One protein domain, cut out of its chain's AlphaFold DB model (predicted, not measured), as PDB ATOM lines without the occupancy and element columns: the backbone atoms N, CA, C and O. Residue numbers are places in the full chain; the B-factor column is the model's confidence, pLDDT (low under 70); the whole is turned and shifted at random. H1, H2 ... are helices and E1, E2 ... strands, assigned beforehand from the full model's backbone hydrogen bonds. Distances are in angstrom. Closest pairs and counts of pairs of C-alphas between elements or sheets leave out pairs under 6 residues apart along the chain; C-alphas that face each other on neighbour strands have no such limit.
ATOM      1  N   TYR A  37      27.521  64.119 111.506       88.56
ATOM      2  CA  TYR A  37      28.934  63.817 111.736       88.56
ATOM      3  C   TYR A  37      29.290  62.352 111.431       88.56
ATOM      4  O   TYR A  37      30.384  62.064 110.957       88.56
ATOM      5  N   GLU A  38      28.351  61.415 111.606       92.12
ATOM      6  CA  GLU A  38      28.549  59.996 111.273       92.12
ATOM      7  C   GLU A  38      28.868  59.792 109.782       92.12
ATOM      8  O   GLU A  38      29.778  59.043 109.431       92.12
ATOM      9  N   SER A  39      28.151  60.487 108.893       92.56
ATOM     10  CA  SER A  39      28.393  60.464 107.446       92.56
ATOM     11  C   SER A  39      29.782  60.994 107.095       92.56
ATOM     12  O   SER A  39      30.439  60.448 106.208       92.56
ATOM     13  N   TYR A  40      30.237  62.033 107.798       91.69
ATOM     14  CA  TYR A  40      31.593  62.557 107.656       91.69
ATOM     15  C   TYR A  40      32.641  61.516 108.074       91.69
ATOM     16  O   TYR A  40      33.543  61.213 107.292       91.69
ATOM     17  N   ILE A  41      32.483  60.891 109.244       93.31
ATOM     18  CA  ILE A  41      33.405  59.852 109.726       93.31
ATOM     19  C   ILE A  41      33.447  58.650 108.768       93.31
ATOM     20  O   ILE A  41      34.526  58.148 108.452       93.31
ATOM     21  N   ILE A  42      32.301  58.221 108.230       95.31
ATOM     22  CA  ILE A  42      32.237  57.166 107.206       95.31
ATOM     23  C   ILE A  42      33.060  57.545 105.966       95.31
ATOM     24  O   ILE A  42      33.818  56.716 105.453       95.31
ATOM     25  N   MET A  43      32.952  58.789 105.494       93.12
ATOM     26  CA  MET A  43      33.760  59.268 104.369       93.12
ATOM     27  C   MET A  43      35.255  59.275 104.686       93.12
ATOM     28  O   MET A  43      36.044  58.879 103.830       93.12
ATOM     29  N   GLN A  44      35.653  59.629 105.911       93.25
ATOM     30  CA  GLN A  44      37.060  59.567 106.317       93.25
ATOM     31  C   GLN A  44      37.622  58.141 106.281       93.25
ATOM     32  O   GLN A  44      38.761  57.941 105.848       93.25
ATOM     33  N   VAL A  45      36.824  57.128 106.634       95.94
ATOM     34  CA  VAL A  45      37.226  55.717 106.486       95.94
ATOM     35  C   VAL A  45      37.428  55.354 105.014       95.94
ATOM     36  O   VAL A  45      38.431  54.729 104.669       95.94
ATOM     37  N   ILE A  46      36.517  55.769 104.129       94.75
ATOM     38  CA  ILE A  46      36.621  55.505 102.685       94.75
ATOM     39  C   ILE A  46      37.879  56.161 102.097       94.75
ATOM     40  O   ILE A  46      38.656  55.499 101.402       94.75
ATOM     41  N   ASN A  47      38.115  57.432 102.423       92.12
ATOM     42  CA  ASN A  47      39.279  58.196 101.973       92.12
ATOM     43  C   ASN A  47      40.587  57.570 102.476       92.12
ATOM     44  O   ASN A  47      41.530  57.368 101.709       92.12
ATOM     45  N   SER A  48      40.626  57.179 103.751       92.25
ATOM     46  CA  SER A  48      41.775  56.500 104.356       92.25
ATOM     47  C   SER A  48      42.061  55.157 103.683       92.25
ATOM     48  O   SER A  48      43.216  54.847 103.376       92.25
ATOM     49  N   HIS A  49      41.018  54.375 103.382       94.06
ATOM     50  CA  HIS A  49      41.147  53.100 102.675       94.06
ATOM     51  C   HIS A  49      41.684  53.285 101.251       94.06
ATOM     52  O   HIS A  49      42.556  52.526 100.815       94.06
ATOM     53  N   PHE A  50      41.238  54.324 100.537       90.69
ATOM     54  CA  PHE A  50      41.797  54.690  99.233       90.69
ATOM     55  C   PHE A  50      43.286  55.047  99.332       90.69
ATOM     56  O   PHE A  50      44.104  54.466  98.612       90.69
ATOM     57  N   ILE A  51      43.654  55.953 100.248       88.88
ATOM     58  CA  ILE A  51      45.048  56.379 100.459       88.88
ATOM     59  C   ILE A  51      45.932  55.175 100.788       88.88
ATOM     60  O   ILE A  51      47.035  55.059 100.254       88.88
ATOM     61  N   TYR A  52      45.457  54.267 101.639       89.94
ATOM     62  CA  TYR A  52      46.190  53.065 102.017       89.94
ATOM     63  C   TYR A  52      46.469  52.154 100.818       89.94
ATOM     64  O   TYR A  52      47.619  51.766 100.592       89.94
ATOM     65  N   ASN A  53      45.445  51.843 100.016       88.88
ATOM     66  CA  ASN A  53      45.625  51.011  98.826       88.88
ATOM     67  C   ASN A  53      46.530  51.699  97.793       88.88
ATOM     68  O   ASN A  53      47.390  51.031  97.225       88.88
ATOM     69  N   LYS A  54      46.418  53.026  97.619       85.75
ATOM     70  CA  LYS A  54      47.326  53.817  96.771       85.75
ATOM     71  C   LYS A  54      48.774  53.730  97.257       85.75
ATOM     72  O   LYS A  54      49.667  53.498  96.457       85.75
ATOM     73  N   LYS A  55      49.029  53.911  98.559       83.94
ATOM     74  CA  LYS A  55      50.386  53.834  99.140       83.94
ATOM     75  C   LYS A  55      51.022  52.459  98.930       83.94
ATOM     76  O   LYS A  55      52.228  52.367  98.746       83.94
ATOM     77  N   LYS A  56      50.216  51.395  98.957       81.94
ATOM     78  CA  LYS A  56      50.672  50.021  98.702       81.94
ATOM     79  C   LYS A  56      50.790  49.669  97.220       81.94
ATOM     80  O   LYS A  56      51.334  48.613  96.894       81.94
ATOM     81  N   ASP A  57      50.280  50.517  96.338       80.69
ATOM     82  CA  ASP A  57      50.364  50.336  94.901       80.69
ATOM     83  C   ASP A  57      51.717  50.842  94.381       80.69
ATOM     84  O   ASP A  57      51.945  52.043  94.232       80.69
ATOM     85  N   LYS A  58      52.639  49.907  94.125       68.31
ATOM     86  CA  LYS A  58      54.026  50.209  93.726       68.31
ATOM     87  C   LYS A  58      54.133  50.896  92.355       68.31
ATOM     88  O   LYS A  58      55.137  51.546  92.092       68.31
ATOM     89  N   GLU A  59      53.102  50.800  91.513       62.81
ATOM     90  CA  GLU A  59      53.087  51.337  90.142       62.81
ATOM     91  C   GLU A  59      52.961  52.873  90.073       62.81
ATOM     92  O   GLU A  59      53.290  53.462  89.046       62.81
ATOM     93  N   LYS A  60      52.501  53.552  91.139       59.84
ATOM     94  CA  LYS A  60      52.266  55.017  91.138       59.84
ATOM     95  C   LYS A  60      52.758  55.747  92.395       59.84
ATOM     96  O   LYS A  60      52.169  56.746  92.816       59.84
ATOM     97  N   LEU A  61      53.873  55.295  92.971       57.66
ATOM     98  CA  LEU A  61      54.516  55.936  94.132       57.66
ATOM     99  C   LEU A  61      55.020  57.371  93.867       57.66
ATOM    100  O   LEU A  61      55.267  58.113  94.816       57.66
ATOM    101  N   ASN A  62      55.126  57.788  92.601       57.38
ATOM    102  CA  ASN A  62      55.722  59.077  92.235       57.38
ATOM    103  C   ASN A  62      54.787  60.287  92.392       57.38
ATOM    104  O   ASN A  62      55.271  61.413  92.376       57.38
ATOM    105  N   LYS A  63      53.475  60.081  92.586       58.91
ATOM    106  CA  LYS A  63      52.522  61.176  92.842       58.91
ATOM    107  C   LYS A  63      52.436  61.468  94.339       58.91
ATOM    108  O   LYS A  63      51.868  60.667  95.101       58.91
ATOM    109  N   LYS A  64      53.044  62.587  94.740       63.81
ATOM    110  CA  LYS A  64      53.336  62.961  96.134       63.81
ATOM    111  C   LYS A  64      52.541  64.172  96.622       63.81
ATOM    112  O   LYS A  64      52.463  64.349  97.835       63.81
ATOM    113  N   SER A  65      51.957  64.987  95.739       71.31
ATOM    114  CA  SER A  65      51.249  66.201  96.167       71.31
ATOM    115  C   SER A  65      49.768  65.957  96.477       71.31
ATOM    116  O   SER A  65      49.139  65.023  95.971       71.31
ATOM    117  N   TRP A  66      49.199  66.834  97.308       69.25
ATOM    118  CA  TRP A  66      47.773  66.834  97.645       69.25
ATOM    119  C   TRP A  66      46.881  66.977  96.407       69.25
ATOM    120  O   TRP A  66      45.947  66.199  96.233       69.25
ATOM    121  N   ASN A  67      47.210  67.887  95.490       71.69
ATOM    122  CA  ASN A  67      46.443  68.081  94.255       71.69
ATOM    123  C   ASN A  67      46.456  66.830  93.364       71.69
ATOM    124  O   ASN A  67      45.433  66.441  92.801       71.69
ATOM    125  N   GLU A  68      47.595  66.141  93.282       77.44
ATOM    126  CA  GLU A  68      47.701  64.887  92.534       77.44
ATOM    127  C   GLU A  68      46.860  63.761  93.147       77.44
ATOM    128  O   GLU A  68      46.340  62.923  92.406       77.44
ATOM    129  N   LEU A  69      46.716  63.729  94.477       77.56
ATOM    130  CA  LEU A  69      45.871  62.758  95.177       77.56
ATOM    131  C   LEU A  69      44.405  62.889  94.742       77.56
ATOM    132  O   LEU A  69      43.778  61.886  94.399       77.56
ATOM    133  N   PHE A  70      43.888  64.116  94.715       74.44
ATOM    134  CA  PHE A  70      42.512  64.411  94.315       74.44
ATOM    135  C   PHE A  70      42.266  64.092  92.838       74.44
ATOM    136  O   PHE A  70      41.337  63.358  92.500       74.44
ATOM    137  N   LEU A  71      43.168  64.522  91.950       77.56
ATOM    138  CA  LEU A  71      43.091  64.175  90.525       77.56
ATOM    139  C   LEU A  71      43.033  62.655  90.304       77.56
ATOM    140  O   LEU A  71      42.288  62.168  89.455       77.56
ATOM    141  N   LEU A  72      43.788  61.879  91.090       78.56
ATOM    142  CA  LEU A  72      43.714  60.419  91.043       78.56
ATOM    143  C   LEU A  72      42.386  59.880  91.583       78.56
ATOM    144  O   LEU A  72      41.846  58.947  90.986       78.56
ATOM    145  N   ALA A  73      41.871  60.441  92.678       76.50
ATOM    146  CA  ALA A  73      40.609  60.033  93.292       76.50
ATOM    147  C   ALA A  73      39.411  60.212  92.340       76.50
ATOM    148  O   ALA A  73      38.517  59.366  92.319       76.50
ATOM    149  N   GLY A  74      39.425  61.258  91.509       78.38
ATOM    150  CA  GLY A  74      38.401  61.508  90.486       78.38
ATOM    151  C   GLY A  74      38.540  60.690  89.196       78.38
ATOM    152  O   GLY A  74      37.638  60.707  88.367       78.38
ATOM    153  N   SER A  75      39.646  59.971  89.006       82.25
ATOM    154  CA  SER A  75      39.914  59.209  87.777       82.25
ATOM    155  C   SER A  75      39.494  57.739  87.887       82.25
ATOM    156  O   SER A  75      39.349  57.205  88.986       82.25
ATOM    157  N   ASP A  76      39.420  57.015  86.766       83.06
ATOM    158  CA  ASP A  76      39.134  55.568  86.770       83.06
ATOM    159  C   ASP A  76      40.169  54.727  87.536       83.06
ATOM    160  O   ASP A  76      39.902  53.583  87.915       83.06
ATOM    161  N   TYR A  77      41.346  55.290  87.817       82.50
ATOM    162  CA  TYR A  77      42.323  54.674  88.709       82.50
ATOM    163  C   TYR A  77      41.743  54.418  90.105       82.50
ATOM    164  O   TYR A  77      42.036  53.383  90.705       82.50
ATOM    165  N   SER A  78      40.893  55.310  90.621       82.31
ATOM    166  CA  SER A  78      40.348  55.177  91.972       82.31
ATOM    167  C   SER A  78      39.438  53.962  92.115       82.31
ATOM    168  O   SER A  78      39.567  53.214  93.085       82.31
ATOM    169  N   LYS A  79      38.619  53.682  91.093       82.44
ATOM    170  CA  LYS A  79      37.783  52.473  91.003       82.44
ATOM    171  C   LYS A  79      38.624  51.193  91.011       82.44
ATOM    172  O   LYS A  79      38.221  50.208  91.623       82.44
ATOM    173  N   LYS A  80      39.801  51.214  90.374       83.94
ATOM    174  CA  LYS A  80      40.735  50.074  90.335       83.94
ATOM    175  C   LYS A  80      41.454  49.862  91.669       83.94
ATOM    176  O   LYS A  80      41.691  48.724  92.062       83.94
ATOM    177  N   ILE A  81      41.809  50.941  92.365       87.25
ATOM    178  CA  ILE A  81      42.662  50.876  93.559       87.25
ATOM    179  C   ILE A  81      41.911  50.695  94.860       87.25
ATOM    180  O   ILE A  81      42.407  49.971  95.721       87.25
ATOM    181  N   ILE A  82      40.730  51.298  95.012       87.94
ATOM    182  CA  ILE A  82      39.987  51.291  96.279       87.94
ATOM    183  C   ILE A  82      39.799  49.877  96.851       87.94
ATOM    184  O   ILE A  82      39.826  49.705  98.061       87.94
ATOM    185  N   ASN A  83      39.700  48.851  96.001       88.06
ATOM    186  CA  ASN A  83      39.542  47.457  96.418       88.06
ATOM    187  C   ASN A  83      40.670  46.524  95.924       88.06
ATOM    188  O   ASN A  83      40.471  45.312  95.898       88.06
ATOM    189  N   LYS A  84      41.845  47.052  95.531       84.88
ATOM    190  CA  LYS A  84      42.938  46.251  94.930       84.88
ATOM    191  C   LYS A  84      43.524  45.214  95.890       84.88
ATOM    192  O   LYS A  84      43.839  44.110  95.462       84.88
ATOM    193  N   LYS A  85      43.725  45.566  97.166       82.19
ATOM    194  CA  LYS A  85      44.240  44.624  98.176       82.19
ATOM    195  C   LYS A  85      43.117  44.017  98.999       82.19
ATOM    196  O   LYS A  85      42.975  42.804  99.028       82.19
ATOM    197  N   ASN A  86      42.330  44.876  99.640       85.88
ATOM    198  CA  ASN A  86      41.228  44.473 100.504       85.88
ATOM    199  C   ASN A  86      39.953  45.195 100.081       85.88
ATOM    200  O   ASN A  86      39.977  46.400  99.814       85.88
ATOM    201  N   LYS A  87      38.840  44.460 100.065       92.19
ATOM    202  CA  LYS A  87      37.518  45.010  99.770       92.19
ATOM    203  C   LYS A  87      37.039  45.866 100.942       92.19
ATOM    204  O   LYS A  87      36.967  45.377 102.069       92.19
ATOM    205  N   LEU A  88      36.674  47.115 100.674       95.94
ATOM    206  CA  LEU A  88      35.971  47.958 101.630       95.94
ATOM    207  C   LEU A  88      34.497  47.574 101.618       95.94
ATOM    208  O   LEU A  88      33.802  47.794 100.632       95.94
ATOM    209  N   THR A  89      34.018  46.982 102.704       96.88
ATOM    210  CA  THR A  89      32.620  46.563 102.837       96.88
ATOM    211  C   THR A  89      31.870  47.428 103.841       96.88
ATOM    212  O   THR A  89      32.465  48.038 104.733       96.88
ATOM    213  N   VAL A  90      30.541  47.408 103.753       96.88
ATOM    214  CA  VAL A  90      29.650  48.004 104.765       96.88
ATOM    215  C   VAL A  90      30.018  47.536 106.182       96.88
ATOM    216  O   VAL A  90      30.130  48.347 107.098       96.88
ATOM    217  N   SER A  91      30.266  46.232 106.353       96.56
ATOM    218  CA  SER A  91      30.591  45.640 107.656       96.56
ATOM    219  C   SER A  91      31.938  46.111 108.210       96.56
ATOM    220  O   SER A  91      32.053  46.368 109.405       96.56
ATOM    221  N   SER A  92      32.950  46.282 107.349       96.69
ATOM    222  CA  SER A  92      34.248  46.814 107.774       96.69
ATOM    223  C   SER A  92      34.158  48.281 108.179       96.69
ATOM    224  O   SER A  92      34.804  48.665 109.145       96.69
ATOM    225  N   ILE A  93      33.330  49.081 107.495       97.62
ATOM    226  CA  ILE A  93      33.109  50.481 107.877       97.62
ATOM    227  C   ILE A  93      32.441  50.542 109.248       97.62
ATOM    228  O   ILE A  93      32.981  51.183 110.139       97.62
ATOM    229  N   SER A  94      31.334  49.817 109.438       97.81
ATOM    230  CA  SER A  94      30.617  49.753 110.721       97.81
ATOM    231  C   SER A  94      31.536  49.338 111.876       97.81
ATOM    232  O   SER A  94      31.510  49.949 112.939       97.81
ATOM    233  N   ARG A  95      32.409  48.349 111.650       97.50
ATOM    234  CA  ARG A  95      33.381  47.895 112.652       97.50
ATOM    235  C   ARG A  95      34.406  48.968 113.016       97.50
ATOM    236  O   ARG A  95      34.717  49.120 114.187       97.50
ATOM    237  N   VAL A  96      34.948  49.683 112.029       96.81
ATOM    238  CA  VAL A  96      35.970  50.720 112.258       96.81
ATOM    239  C   VAL A  96      35.376  51.946 112.944       96.81
ATOM    240  O   VAL A  96      36.008  52.519 113.824       96.81
ATOM    241  N   THR A  97      34.168  52.357 112.559       96.44
ATOM    242  CA  THR A  97      33.525  53.556 113.111       96.44
ATOM    243  C   THR A  97      32.756  53.293 114.401       96.44
ATOM    244  O   THR A  97      32.339  54.246 115.051       96.44
ATOM    245  N   SER A  98      32.527  52.026 114.755       96.88
ATOM    246  CA  SER A  98      31.603  51.605 115.819       96.88
ATOM    247  C   SER A  98      30.152  52.081 115.622       96.88
ATOM    248  O   SER A  98      29.344  52.025 116.544       96.88
ATOM    249  N   ILE A  99      29.785  52.515 114.411       97.38
ATOM    250  CA  ILE A  99      28.403  52.864 114.060       97.38
ATOM    251  C   ILE A  99      27.631  51.559 113.804       97.38
ATOM    252  O   ILE A  99      28.138  50.704 113.067       97.38
ATOM    253  N   PRO A 100      26.394  51.392 114.316       97.88
ATOM    254  CA  PRO A 100      25.585  50.200 114.062       97.88
ATOM    255  C   PRO A 100      25.462  49.866 112.571       97.88
ATOM    256  O   PRO A 100      25.417  50.763 111.723       97.88
ATOM    257  N   LEU A 101      25.387  48.575 112.231       97.56
ATOM    258  CA  LEU A 101      25.423  48.120 110.835       97.56
ATOM    259  C   LEU A 101      24.282  48.711 109.997       97.56
ATOM    260  O   LEU A 101      24.526  49.215 108.901       97.56
ATOM    261  N   GLU A 102      23.058  48.712 110.531       97.19
ATOM    262  CA  GLU A 102      21.893  49.296 109.853       97.19
ATOM    263  C   GLU A 102      22.024  50.808 109.674       97.19
ATOM    264  O   GLU A 102      21.752  51.346 108.597       97.19
ATOM    265  N   THR A 103      22.533  51.509 110.691       96.75
ATOM    266  CA  THR A 103      22.824  52.942 110.584       96.75
ATOM    267  C   THR A 103      23.879  53.192 109.511       96.75
ATOM    268  O   THR A 103      23.673  54.033 108.638       96.75
ATOM    269  N   THR A 104      24.958  52.409 109.491       97.19
ATOM    270  CA  THR A 104      26.010  52.495 108.470       97.19
ATOM    271  C   THR A 104      25.441  52.293 107.063       97.19
ATOM    272  O   THR A 104      25.707  53.106 106.177       97.19
ATOM    273  N   ARG A 105      24.598  51.268 106.852       96.69
ATOM    274  CA  ARG A 105      23.900  51.023 105.572       96.69
ATOM    275  C   ARG A 105      23.082  52.232 105.140       96.69
ATOM    276  O   ARG A 105      23.233  52.708 104.014       96.69
ATOM    277  N   ARG A 106      22.261  52.766 106.046       96.12
ATOM    278  CA  ARG A 106      21.412  53.934 105.784       96.12
ATOM    279  C   ARG A 106      22.240  55.151 105.367       96.12
ATOM    280  O   ARG A 106      21.901  55.806 104.383       96.12
ATOM    281  N   LYS A 107      23.338  55.441 106.071       95.31
ATOM    282  CA  LYS A 107      24.232  56.573 105.760       95.31
ATOM    283  C   LYS A 107      24.939  56.388 104.420       95.31
ATOM    284  O   LYS A 107      24.940  57.301 103.598       95.31
ATOM    285  N   LEU A 108      25.463  55.193 104.145       95.88
ATOM    286  CA  LEU A 108      26.084  54.873 102.859       95.88
ATOM    287  C   LEU A 108      25.097  55.031 101.698       95.88
ATOM    288  O   LEU A 108      25.458  55.573 100.658       95.88
ATOM    289  N   HIS A 109      23.832  54.652 101.880       95.06
ATOM    290  CA  HIS A 109      22.822  54.852 100.845       95.06
ATOM    291  C   HIS A 109      22.530  56.344 100.585       95.06
ATOM    292  O   HIS A 109      22.351  56.755  99.438       95.06
ATOM    293  N   VAL A 110      22.568  57.195 101.618       93.31
ATOM    294  CA  VAL A 110      22.490  58.661 101.450       93.31
ATOM    295  C   VAL A 110      23.689  59.195 100.654       93.31
ATOM    296  O   VAL A 110      23.507  60.013  99.748       93.31
ATOM    297  N   LEU A 111      24.904  58.726 100.947       93.44
ATOM    298  CA  LEU A 111      26.122  59.104 100.217       93.44
ATOM    299  C   LEU A 111      26.091  58.619  98.757       93.44
ATOM    300  O   LEU A 111      26.505  59.342  97.848       93.44
ATOM    301  N   GLN A 112      25.542  57.426  98.519       94.81
ATOM    302  CA  GLN A 112      25.345  56.861  97.186       94.81
ATOM    303  C   GLN A 112      24.359  57.690  96.356       94.81
ATOM    304  O   GLN A 112      24.647  57.997  95.203       94.81
ATOM    305  N   LYS A 113      23.234  58.133  96.939       93.69
ATOM    306  CA  LYS A 113      22.277  59.033  96.262       93.69
ATOM    307  C   LYS A 113      22.911  60.363  95.849       93.69
ATOM    308  O   LYS A 113      22.570  60.916  94.811       93.69
ATOM    309  N   LYS A 114      23.876  60.855  96.631       91.75
ATOM    310  CA  LYS A 114      24.692  62.040  96.300       91.75
ATOM    311  C   LYS A 114      25.824  61.745  95.312       91.75
ATOM    312  O   LYS A 114      26.573  62.652  94.957       91.75
ATOM    313  N   LYS A 115      25.952  60.488  94.879       93.44
ATOM    314  CA  LYS A 115      26.983  59.979  93.972       93.44
ATOM    315  C   LYS A 115      28.416  60.190  94.474       93.44
ATOM    316  O   LYS A 115      29.358  60.283  93.690       93.44
ATOM    317  N   MET A 116      28.577  60.252  95.795       91.94
ATOM    318  CA  MET A 116      29.878  60.349  96.471       91.94
ATOM    319  C   MET A 116      30.580  58.995  96.526       91.94
ATOM    320  O   MET A 116      31.804  58.910  96.570       91.94
ATOM    321  N   ILE A 117      29.783  57.934  96.533       94.19
ATOM    322  CA  ILE A 117      30.212  56.543  96.513       94.19
ATOM    323  C   ILE A 117      29.280  55.743  95.606       94.19
ATOM    324  O   ILE A 117      28.175  56.185  95.287       94.19
ATOM    325  N   GLY A 118      29.702  54.539  95.248       94.31
ATOM    326  CA  GLY A 118      28.826  53.475  94.773       94.31
ATOM    327  C   GLY A 118      28.876  52.280  95.720       94.31
ATOM    328  O   GLY A 118      29.810  52.135  96.510       94.31
ATOM    329  N   ILE A 119      27.869  51.416  95.624       94.50
ATOM    330  CA  ILE A 119      27.814  50.146  96.348       94.50
ATOM    331  C   ILE A 119      27.548  49.047  95.321       94.50
ATOM    332  O   ILE A 119      26.548  49.107  94.611       94.50
ATOM    333  N   ASN A 120      28.438  48.058  95.243       91.56
ATOM    334  CA  ASN A 120      28.298  46.876  94.396       91.56
ATOM    335  C   ASN A 120      28.492  45.624  95.261       91.56
ATOM    336  O   ASN A 120      29.574  45.430  95.805       91.56
ATOM    337  N   ASN A 121      27.455  44.798  95.424       89.88
ATOM    338  CA  ASN A 121      27.495  43.580  96.248       89.88
ATOM    339  C   ASN A 121      28.108  43.810  97.646       89.88
ATOM    340  O   ASN A 121      29.025  43.105  98.062       89.88
ATOM    341  N   ASN A 122      27.631  44.834  98.366       90.19
ATOM    342  CA  ASN A 122      28.146  45.288  99.673       90.19
ATOM    343  C   ASN A 122      29.591  45.825  99.690       90.19
ATOM    344  O   ASN A 122      30.107  46.135 100.767       90.19
ATOM    345  N   ILE A 123      30.231  45.968  98.529       93.88
ATOM    346  CA  ILE A 123      31.554  46.568  98.365       93.88
ATOM    347  C   ILE A 123      31.389  48.040  97.993       93.88
ATOM    348  O   ILE A 123      30.621  48.388  97.094       93.88
ATOM    349  N   ILE A 124      32.130  48.903  98.676       96.06
ATOM    350  CA  ILE A 124      32.145  50.339  98.434       96.06
ATOM    351  C   ILE A 124      33.104  50.655  97.290       96.06
ATOM    352  O   ILE A 124      34.236  50.168  97.249       96.06
ATOM    353  N   ILE A 125      32.648  51.492  96.365       93.81
ATOM    354  CA  ILE A 125      33.446  52.043  95.270       93.81
ATOM    355  C   ILE A 125      33.373  53.571  95.284       93.81
ATOM    356  O   ILE A 125      32.458  54.161  95.860       93.81
ATOM    357  N   ILE A 126      34.337  54.213  94.631       92.81
ATOM    358  CA  ILE A 126      34.376  55.669  94.490       92.81
ATOM    359  C   ILE A 126      33.314  56.121  93.479       92.81
ATOM    360  O   ILE A 126      33.216  55.562  92.385       92.81
ATOM    361  N   GLY A 127      32.492  57.100  93.869       92.00
ATOM    362  CA  GLY A 127      31.441  57.672  93.025       92.00
ATOM    363  C   GLY A 127      31.945  58.823  92.151       92.00
ATOM    364  O   GLY A 127      32.999  59.395  92.418       92.00
ATOM    365  N   GLU A 128      31.176  59.194  91.125       89.94
ATOM    366  CA  GLU A 128      31.564  60.242  90.163       89.94
ATOM    367  C   GLU A 128      31.804  61.612  90.816       89.94
ATOM    368  O   GLU A 128      32.703  62.334  90.399       89.94
ATOM    369  N   LYS A 129      31.059  61.955  91.878       90.25
ATOM    370  CA  LYS A 129      31.202  63.247  92.568       90.25
ATOM    371  C   LYS A 129      32.204  63.210  93.713       90.25
ATOM    372  O   LYS A 129      32.424  64.228  94.358       90.25
ATOM    373  N   HIS A 130      32.790  62.049  94.011       90.06
ATOM    374  CA  HIS A 130      33.631  61.857  95.192       90.06
ATOM    375  C   HIS A 130      34.732  62.914  95.312       90.06
ATOM    376  O   HIS A 130      34.914  63.495  96.380       90.06
ATOM    377  N   ASN A 131      35.427  63.186  94.205       87.94
ATOM    378  CA  ASN A 131      36.540  64.124  94.188       87.94
ATOM    379  C   ASN A 131      36.108  65.558  94.515       87.94
ATOM    380  O   ASN A 131      36.751  66.208  95.332       87.94
ATOM    381  N   ASP A 132      34.990  66.030  93.957       86.25
ATOM    382  CA  ASP A 132      34.478  67.382  94.216       86.25
ATOM    383  C   ASP A 132      34.187  67.596  95.704       86.25
ATOM    384  O   ASP A 132      34.466  68.655  96.270       86.25
ATOM    385  N   PHE A 133      33.632  66.574  96.358       86.31
ATOM    386  CA  PHE A 133      33.377  66.615  97.793       86.31
ATOM    387  C   PHE A 133      34.663  66.538  98.602       86.31
ATOM    388  O   PHE A 133      34.806  67.268  99.582       86.31
ATOM    389  N   TRP A 134      35.584  65.659  98.215       87.50
ATOM    390  CA  TRP A 134      36.815  65.467  98.962       87.50
ATOM    391  C   TRP A 134      37.742  66.686  98.860       87.50
ATOM    392  O   TRP A 134      38.334  67.069  99.862       87.50
ATOM    393  N   LEU A 135      37.784  67.365  97.709       87.25
ATOM    394  CA  LEU A 135      38.491  68.638  97.531       87.25
ATOM    395  C   LEU A 135      37.950  69.730  98.456       87.25
ATOM    396  O   LEU A 135      38.713  70.348  99.196       87.25
ATOM    397  N   LYS A 136      36.626  69.943  98.454       87.44
ATOM    398  CA  LYS A 136      35.977  70.922  99.346       87.44
ATOM    399  C   LYS A 136      36.254  70.609 100.810       87.44
ATOM    400  O   LYS A 136      36.523  71.513 101.595       87.44
ATOM    401  N   LEU A 137      36.191  69.327 101.159       87.75
ATOM    402  CA  LEU A 137      36.470  68.873 102.507       87.75
ATOM    403  C   LEU A 137      37.926  69.136 102.902       87.75
ATOM    404  O   LEU A 137      38.161  69.733 103.944       87.75
ATOM    405  N   GLY A 138      38.883  68.763 102.051       87.62
ATOM    406  CA  GLY A 138      40.305  68.978 102.306       87.62
ATOM    407  C   GLY A 138      40.660  70.457 102.454       87.62
ATOM    408  O   GLY A 138      41.452  70.799 103.326       87.62
ATOM    409  N   ALA A 139      40.039  71.342 101.667       88.44
ATOM    410  CA  ALA A 139      40.223  72.787 101.806       88.44
ATOM    411  C   ALA A 139      39.747  73.296 103.176       88.44
ATOM    412  O   ALA A 139      40.474  74.020 103.849       88.44
ATOM    413  N   ILE A 140      38.560  72.868 103.615       89.94
ATOM    414  CA  ILE A 140      38.003  73.242 104.922       89.94
ATOM    415  C   ILE A 140      38.848  72.678 106.066       89.94
ATOM    416  O   ILE A 140      39.157  73.398 107.009       89.94
ATOM    417  N   GLU A 141      39.246  71.408 105.995       90.12
ATOM    418  CA  GLU A 141      40.084  70.787 107.026       90.12
ATOM    419  C   GLU A 141      41.451  71.468 107.127       90.12
ATOM    420  O   GLU A 141      41.913  71.735 108.234       90.12
ATOM    421  N   THR A 142      42.061  71.809 105.989       91.69
ATOM    422  CA  THR A 142      43.337  72.538 105.947       91.69
ATOM    423  C   THR A 142      43.210  73.898 106.625       91.69
ATOM    424  O   THR A 142      44.003  74.213 107.502       91.69
ATOM    425  N   ASP A 143      42.176  74.661 106.278       93.12
ATOM    426  CA  ASP A 143      41.904  75.994 106.822       93.12
ATOM    427  C   ASP A 143      41.632  75.972 108.344       93.12
ATOM    428  O   ASP A 143      42.122  76.818 109.094       93.12
ATOM    429  N   ILE A 144      40.900  74.970 108.842       93.88
ATOM    430  CA  ILE A 144      40.640  74.809 110.284       93.88
ATOM    431  C   ILE A 144      41.922  74.439 111.037       93.88
ATOM    432  O   ILE A 144      42.201  75.009 112.093       93.88
ATOM    433  N   VAL A 145      42.704  73.498 110.503       95.75
ATOM    434  CA  VAL A 145      43.973  73.074 111.112       95.75
ATOM    435  C   VAL A 145      44.989  74.213 111.096       95.75
ATOM    436  O   VAL A 145      45.663  74.430 112.099       95.75
ATOM    437  N   GLU A 146      45.075  74.972 110.004       96.31
ATOM    438  CA  GLU A 146      45.952  76.138 109.903       96.31
ATOM    439  C   GLU A 146      45.622  77.172 110.983       96.31
ATOM    440  O   GLU A 146      46.511  77.562 111.741       96.31
ATOM    441  N   ARG A 147      44.345  77.560 111.119       95.75
ATOM    442  CA  ARG A 147      43.918  78.503 112.164       95.75
ATOM    443  C   ARG A 147      44.232  77.999 113.568       95.75
ATOM    444  O   ARG A 147      44.700  78.773 114.398       95.75
ATOM    445  N   PHE A 148      44.004  76.714 113.828       97.06
ATOM    446  CA  PHE A 148      44.351  76.112 115.111       97.06
ATOM    447  C   PHE A 148      45.854  76.203 115.388       97.06
ATOM    448  O   PHE A 148      46.238  76.670 116.457       97.06
ATOM    449  N   ILE A 149      46.700  75.833 114.417       96.88
ATOM    450  CA  ILE A 149      48.162  75.906 114.542       96.88
ATOM    451  C   ILE A 149      48.622  77.347 114.789       96.88
ATOM    452  O   ILE A 149      49.451  77.580 115.670       96.88
ATOM    453  N   GLN A 150      48.088  78.318 114.045       96.31
ATOM    454  CA  GLN A 150      48.416  79.735 114.226       96.31
ATOM    455  C   GLN A 150      48.055  80.221 115.635       96.31
ATOM    456  O   GLN A 150      48.870  80.883 116.282       96.31
ATOM    457  N   GLU A 151      46.878  79.848 116.136       94.94
ATOM    458  CA  GLU A 151      46.406  80.248 117.462       94.94
ATOM    459  C   GLU A 151      47.280  79.666 118.582       94.94
ATOM    460  O   GLU A 151      47.800  80.424 119.403       94.94
ATOM    461  N   ILE A 152      47.536  78.350 118.573       95.69
ATOM    462  CA  ILE A 152      48.374  77.714 119.606       95.69
ATOM    463  C   ILE A 152      49.830  78.187 119.554       95.69
ATOM    464  O   ILE A 152      50.535  78.176 120.564       95.69
ATOM    465  N   THR A 153      50.297  78.610 118.377       94.44
ATOM    466  CA  THR A 153      51.626  79.208 118.219       94.44
ATOM    467  C   THR A 153      51.656  80.594 118.859       94.44
ATOM    468  O   THR A 153      52.548  80.892 119.650       94.44
ATOM    469  N   LYS A 154      50.655  81.432 118.564       93.50
ATOM    470  CA  LYS A 154      50.554  82.811 119.057       93.50
ATOM    471  C   LYS A 154      50.388  82.887 120.575       93.50
ATOM    472  O   LYS A 154      50.964  83.769 121.206       93.50
ATOM    473  N   ASN A 155      49.591  81.997 121.160       90.94
ATOM    474  CA  ASN A 155      49.246  82.046 122.583       90.94
ATOM    475  C   ASN A 155      50.195  81.226 123.488       90.94
ATOM    476  O   ASN A 155      49.952  81.114 124.692       90.94
ATOM    477  N   GLY A 156      51.273  80.666 122.926       89.94
ATOM    478  CA  GLY A 156      52.289  79.899 123.653       89.94
ATOM    479  C   GLY A 156      51.904  78.451 123.984       89.94
ATOM    480  O   GLY A 156      52.750  77.709 124.487       89.94
ATOM    481  N   ALA A 157      50.682  78.012 123.664       93.00
ATOM    482  CA  ALA A 157      50.214  76.647 123.900       93.00
ATOM    483  C   ALA A 157      51.057  75.587 123.177       93.00
ATOM    484  O   ALA A 157      51.291  74.510 123.723       93.00
ATOM    485  N   LEU A 158      51.576  75.892 121.981       93.50
ATOM    486  CA  LEU A 158      52.447  74.976 121.243       93.50
ATOM    487  C   LEU A 158      53.745  74.675 122.010       93.50
ATOM    488  O   LEU A 158      54.176  73.525 122.064       93.50
ATOM    489  N   ASN A 159      54.342  75.683 122.650       91.00
ATOM    490  CA  ASN A 159      55.552  75.493 123.454       91.00
ATOM    491  C   ASN A 159      55.275  74.587 124.657       91.00
ATOM    492  O   ASN A 159      56.082  73.716 124.979       91.00
ATOM    493  N   TRP A 160      54.114  74.764 125.292       90.75
ATOM    494  CA  TRP A 160      53.675  73.885 126.370       90.75
ATOM    495  C   TRP A 160      53.438  72.453 125.879       90.75
ATOM    496  O   TRP A 160      53.933  71.513 126.500       90.75
ATOM    497  N   LEU A 161      52.759  72.270 124.741       90.50
ATOM    498  CA  LEU A 161      52.477  70.953 124.159       90.50
ATOM    499  C   LEU A 161      53.760  70.153 123.878       90.50
ATOM    500  O   LEU A 161      53.779  68.932 124.023       90.50
ATOM    501  N   LEU A 162      54.839  70.842 123.500       90.50
ATOM    502  CA  LEU A 162      56.150  70.248 123.219       90.50
ATOM    503  C   LEU A 162      57.035  70.075 124.470       90.50
ATOM    504  O   LEU A 162      58.135  69.526 124.373       90.50
ATOM    505  N   SER A 163      56.575  70.519 125.642       89.38
ATOM    506  CA  SER A 163      57.340  70.486 126.892       89.38
ATOM    507  C   SER A 163      57.376  69.100 127.556       89.38
ATOM    508  O   SER A 163      56.547  68.223 127.308       89.38
ATOM    509  N   GLU A 164      58.325  68.907 128.478       87.25
ATOM    510  CA  GLU A 164      58.402  67.701 129.320       87.25
ATOM    511  C   GLU A 164      57.194  67.532 130.253       87.25
ATOM    512  O   GLU A 164      56.861  66.418 130.654       87.25
ATOM    513  N   GLU A 165      56.513  68.622 130.603       83.56
ATOM    514  CA  GLU A 165      55.317  68.573 131.442       83.56
ATOM    515  C   GLU A 165      54.160  67.868 130.723       83.56
ATOM    516  O   GLU A 165      53.585  66.920 131.266       83.56
ATOM    517  N   ALA A 166      53.886  68.240 129.470       85.94
ATOM    518  CA  ALA A 166      52.867  67.589 128.648       85.94
ATOM    519  C   ALA A 166      53.165  66.088 128.446       85.94
ATOM    520  O   ALA A 166      52.268  65.240 128.528       85.94
ATOM    521  N   LYS A 167      54.444  65.720 128.278       85.06
ATOM    522  CA  LYS A 167      54.871  64.311 128.187       85.06
ATOM    523  C   LYS A 167      54.591  63.527 129.473       85.06
ATOM    524  O   LYS A 167      54.190  62.368 129.414       85.06
ATOM    525  N   LYS A 168      54.747  64.145 130.648       84.44
ATOM    526  CA  LYS A 168      54.444  63.490 131.933       84.44
ATOM    527  C   LYS A 168      52.954  63.204 132.110       84.44
ATOM    528  O   LYS A 168      52.621  62.183 132.706       84.44
ATOM    529  N   ILE A 169      52.070  64.057 131.587       79.56
ATOM    530  CA  ILE A 169      50.616  63.825 131.629       79.56
ATOM    531  C   ILE A 169      50.255  62.556 130.850       79.56
ATOM    532  O   ILE A 169      49.548  61.697 131.369       79.56
ATOM    533  N   THR A 170      50.794  62.386 129.640       69.12
ATOM    534  CA  THR A 170      50.484  61.212 128.800       69.12
ATOM    535  C   THR A 170      51.041  59.899 129.362       69.12
ATOM    536  O   THR A 170      50.445  58.846 129.149       69.12
ATOM    537  N   ASN A 171      52.131  59.950 130.136       72.75
ATOM    538  CA  ASN A 171      52.711  58.777 130.799       72.75
ATOM    539  C   ASN A 171      51.970  58.340 132.073       72.75
ATOM    540  O   ASN A 171      52.134  57.201 132.487       72.75
ATOM    541  N   LYS A 172      51.161  59.208 132.695       63.97
ATOM    542  CA  LYS A 172      50.365  58.859 133.889       63.97
ATOM    543  C   LYS A 172      49.074  58.090 133.576       63.97
ATOM    544  O   LYS A 172      48.418  57.631 134.502       63.97
ATOM    545  N   ILE A 173      48.689  58.007 132.301       58.59
ATOM    546  CA  ILE A 173      47.415  57.428 131.832       58.59
ATOM    547  C   ILE A 173      47.638  56.079 131.107       58.59
ATOM    548  O   ILE A 173      46.679  55.425 130.705       58.59
ATOM    549  N   LYS A 174      48.893  55.645 130.944       49.31
ATOM    550  CA  LYS A 174      49.248  54.299 130.466       49.31
ATOM    551  C   LYS A 174      49.447  53.352 131.638       49.31
ATOM    552  O   LYS A 174      49.088  52.170 131.463       49.31
TER     553      LYS A 174
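What this domain is: This is residues 37 to 174 of the 174 residues of an uncharacterized protein of Rickettsiales bacterium (UniProt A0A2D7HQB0). A small head of short helices gathers round H1, with the hairpin E1 and E2 beside them, and the long helix H6 leaves this head as an arm, its residues 139 to 148 standing free. Beyond the arm's far end the chain turns through short H7 into H8, and residues 162 to 174 stand free of the head. In the head, H3, H4 and H5 each pack on H1 about perpendicular to it, H5 and H4 on residues 38 to 45 and H3 on residues 50 to 54, while H2 packs on residues 130 to 135 of H6. The printed part has 138 residues, with helices H1 to H5, antiparallel strands E1 and E2, then helices H6 to H8, and is mostly helix. It is loose, with a radius of gyration of the C-alphas of 18.2 A and spans of 51 by 36 by 28 A.

How they stand to each other: H1, residues 37 to 56, is the hub and touches three helices. With residues 50 to 54 alone it touches H3, residues 76 to 81, about perpendicular at 82 degrees; the closest C-alphas, Asn 53 and Ile 81, are 6.0 A apart. With residues 41 to 45 alone it touches H4, residues 90 to 97, at 77 degrees, about perpendicular, closest at the C-alphas of Ile 42 and Ile 93, 6.8 A. With residues 38 to 42 alone it touches H5, residues 101 to 113, at 80 degrees, about perpendicular, closest at the C-alphas of Ser 39 and Lys 107, 5.9 A. E1, residues 117 to 120, and E2, residues 123 to 126, form an antiparallel hairpin, with N 118 and O 125 at 2.8 A and N 125 and O 118 at 2.9 A, within hydrogen-bond range. H6, residues 130 to 154, touches H2, residues 66 to 73, with residues 130 to 135 alone, at a shallow tilt of 24 degrees, opposite ways; the C-alphas of Ala 73 and Asn 131 are closest, 5.8 A. H7, residues 157 to 161, is close to but not clearly touching H6, with the C-alphas of Ile 152 and Leu 158 closest, 5.2 A. H8, residues 164 to 171, is apart from H6. In H1 to H8 every O i to N i+4 pair is within hydrogen-bond range.

Where its parts are: H1 begins at C-alpha 37, (28.934, 63.817, 111.736), and is 28.9 A long; H5 is 18.5 A. H6 runs 36.0 A from C-alpha 130 at (33.631, 61.857, 95.192) to C-alpha 154. H8 ends at C-alpha 171, (52.711, 58.777, 130.799).

The domain as a whole: The C-alphas farthest apart, Asn 121 and Gly 156, are 51.8 A apart. The printed part has no cut and no long link. Low pLDDT, under 70, marks residues 58 to 64, 66, 170 and 172 to 174.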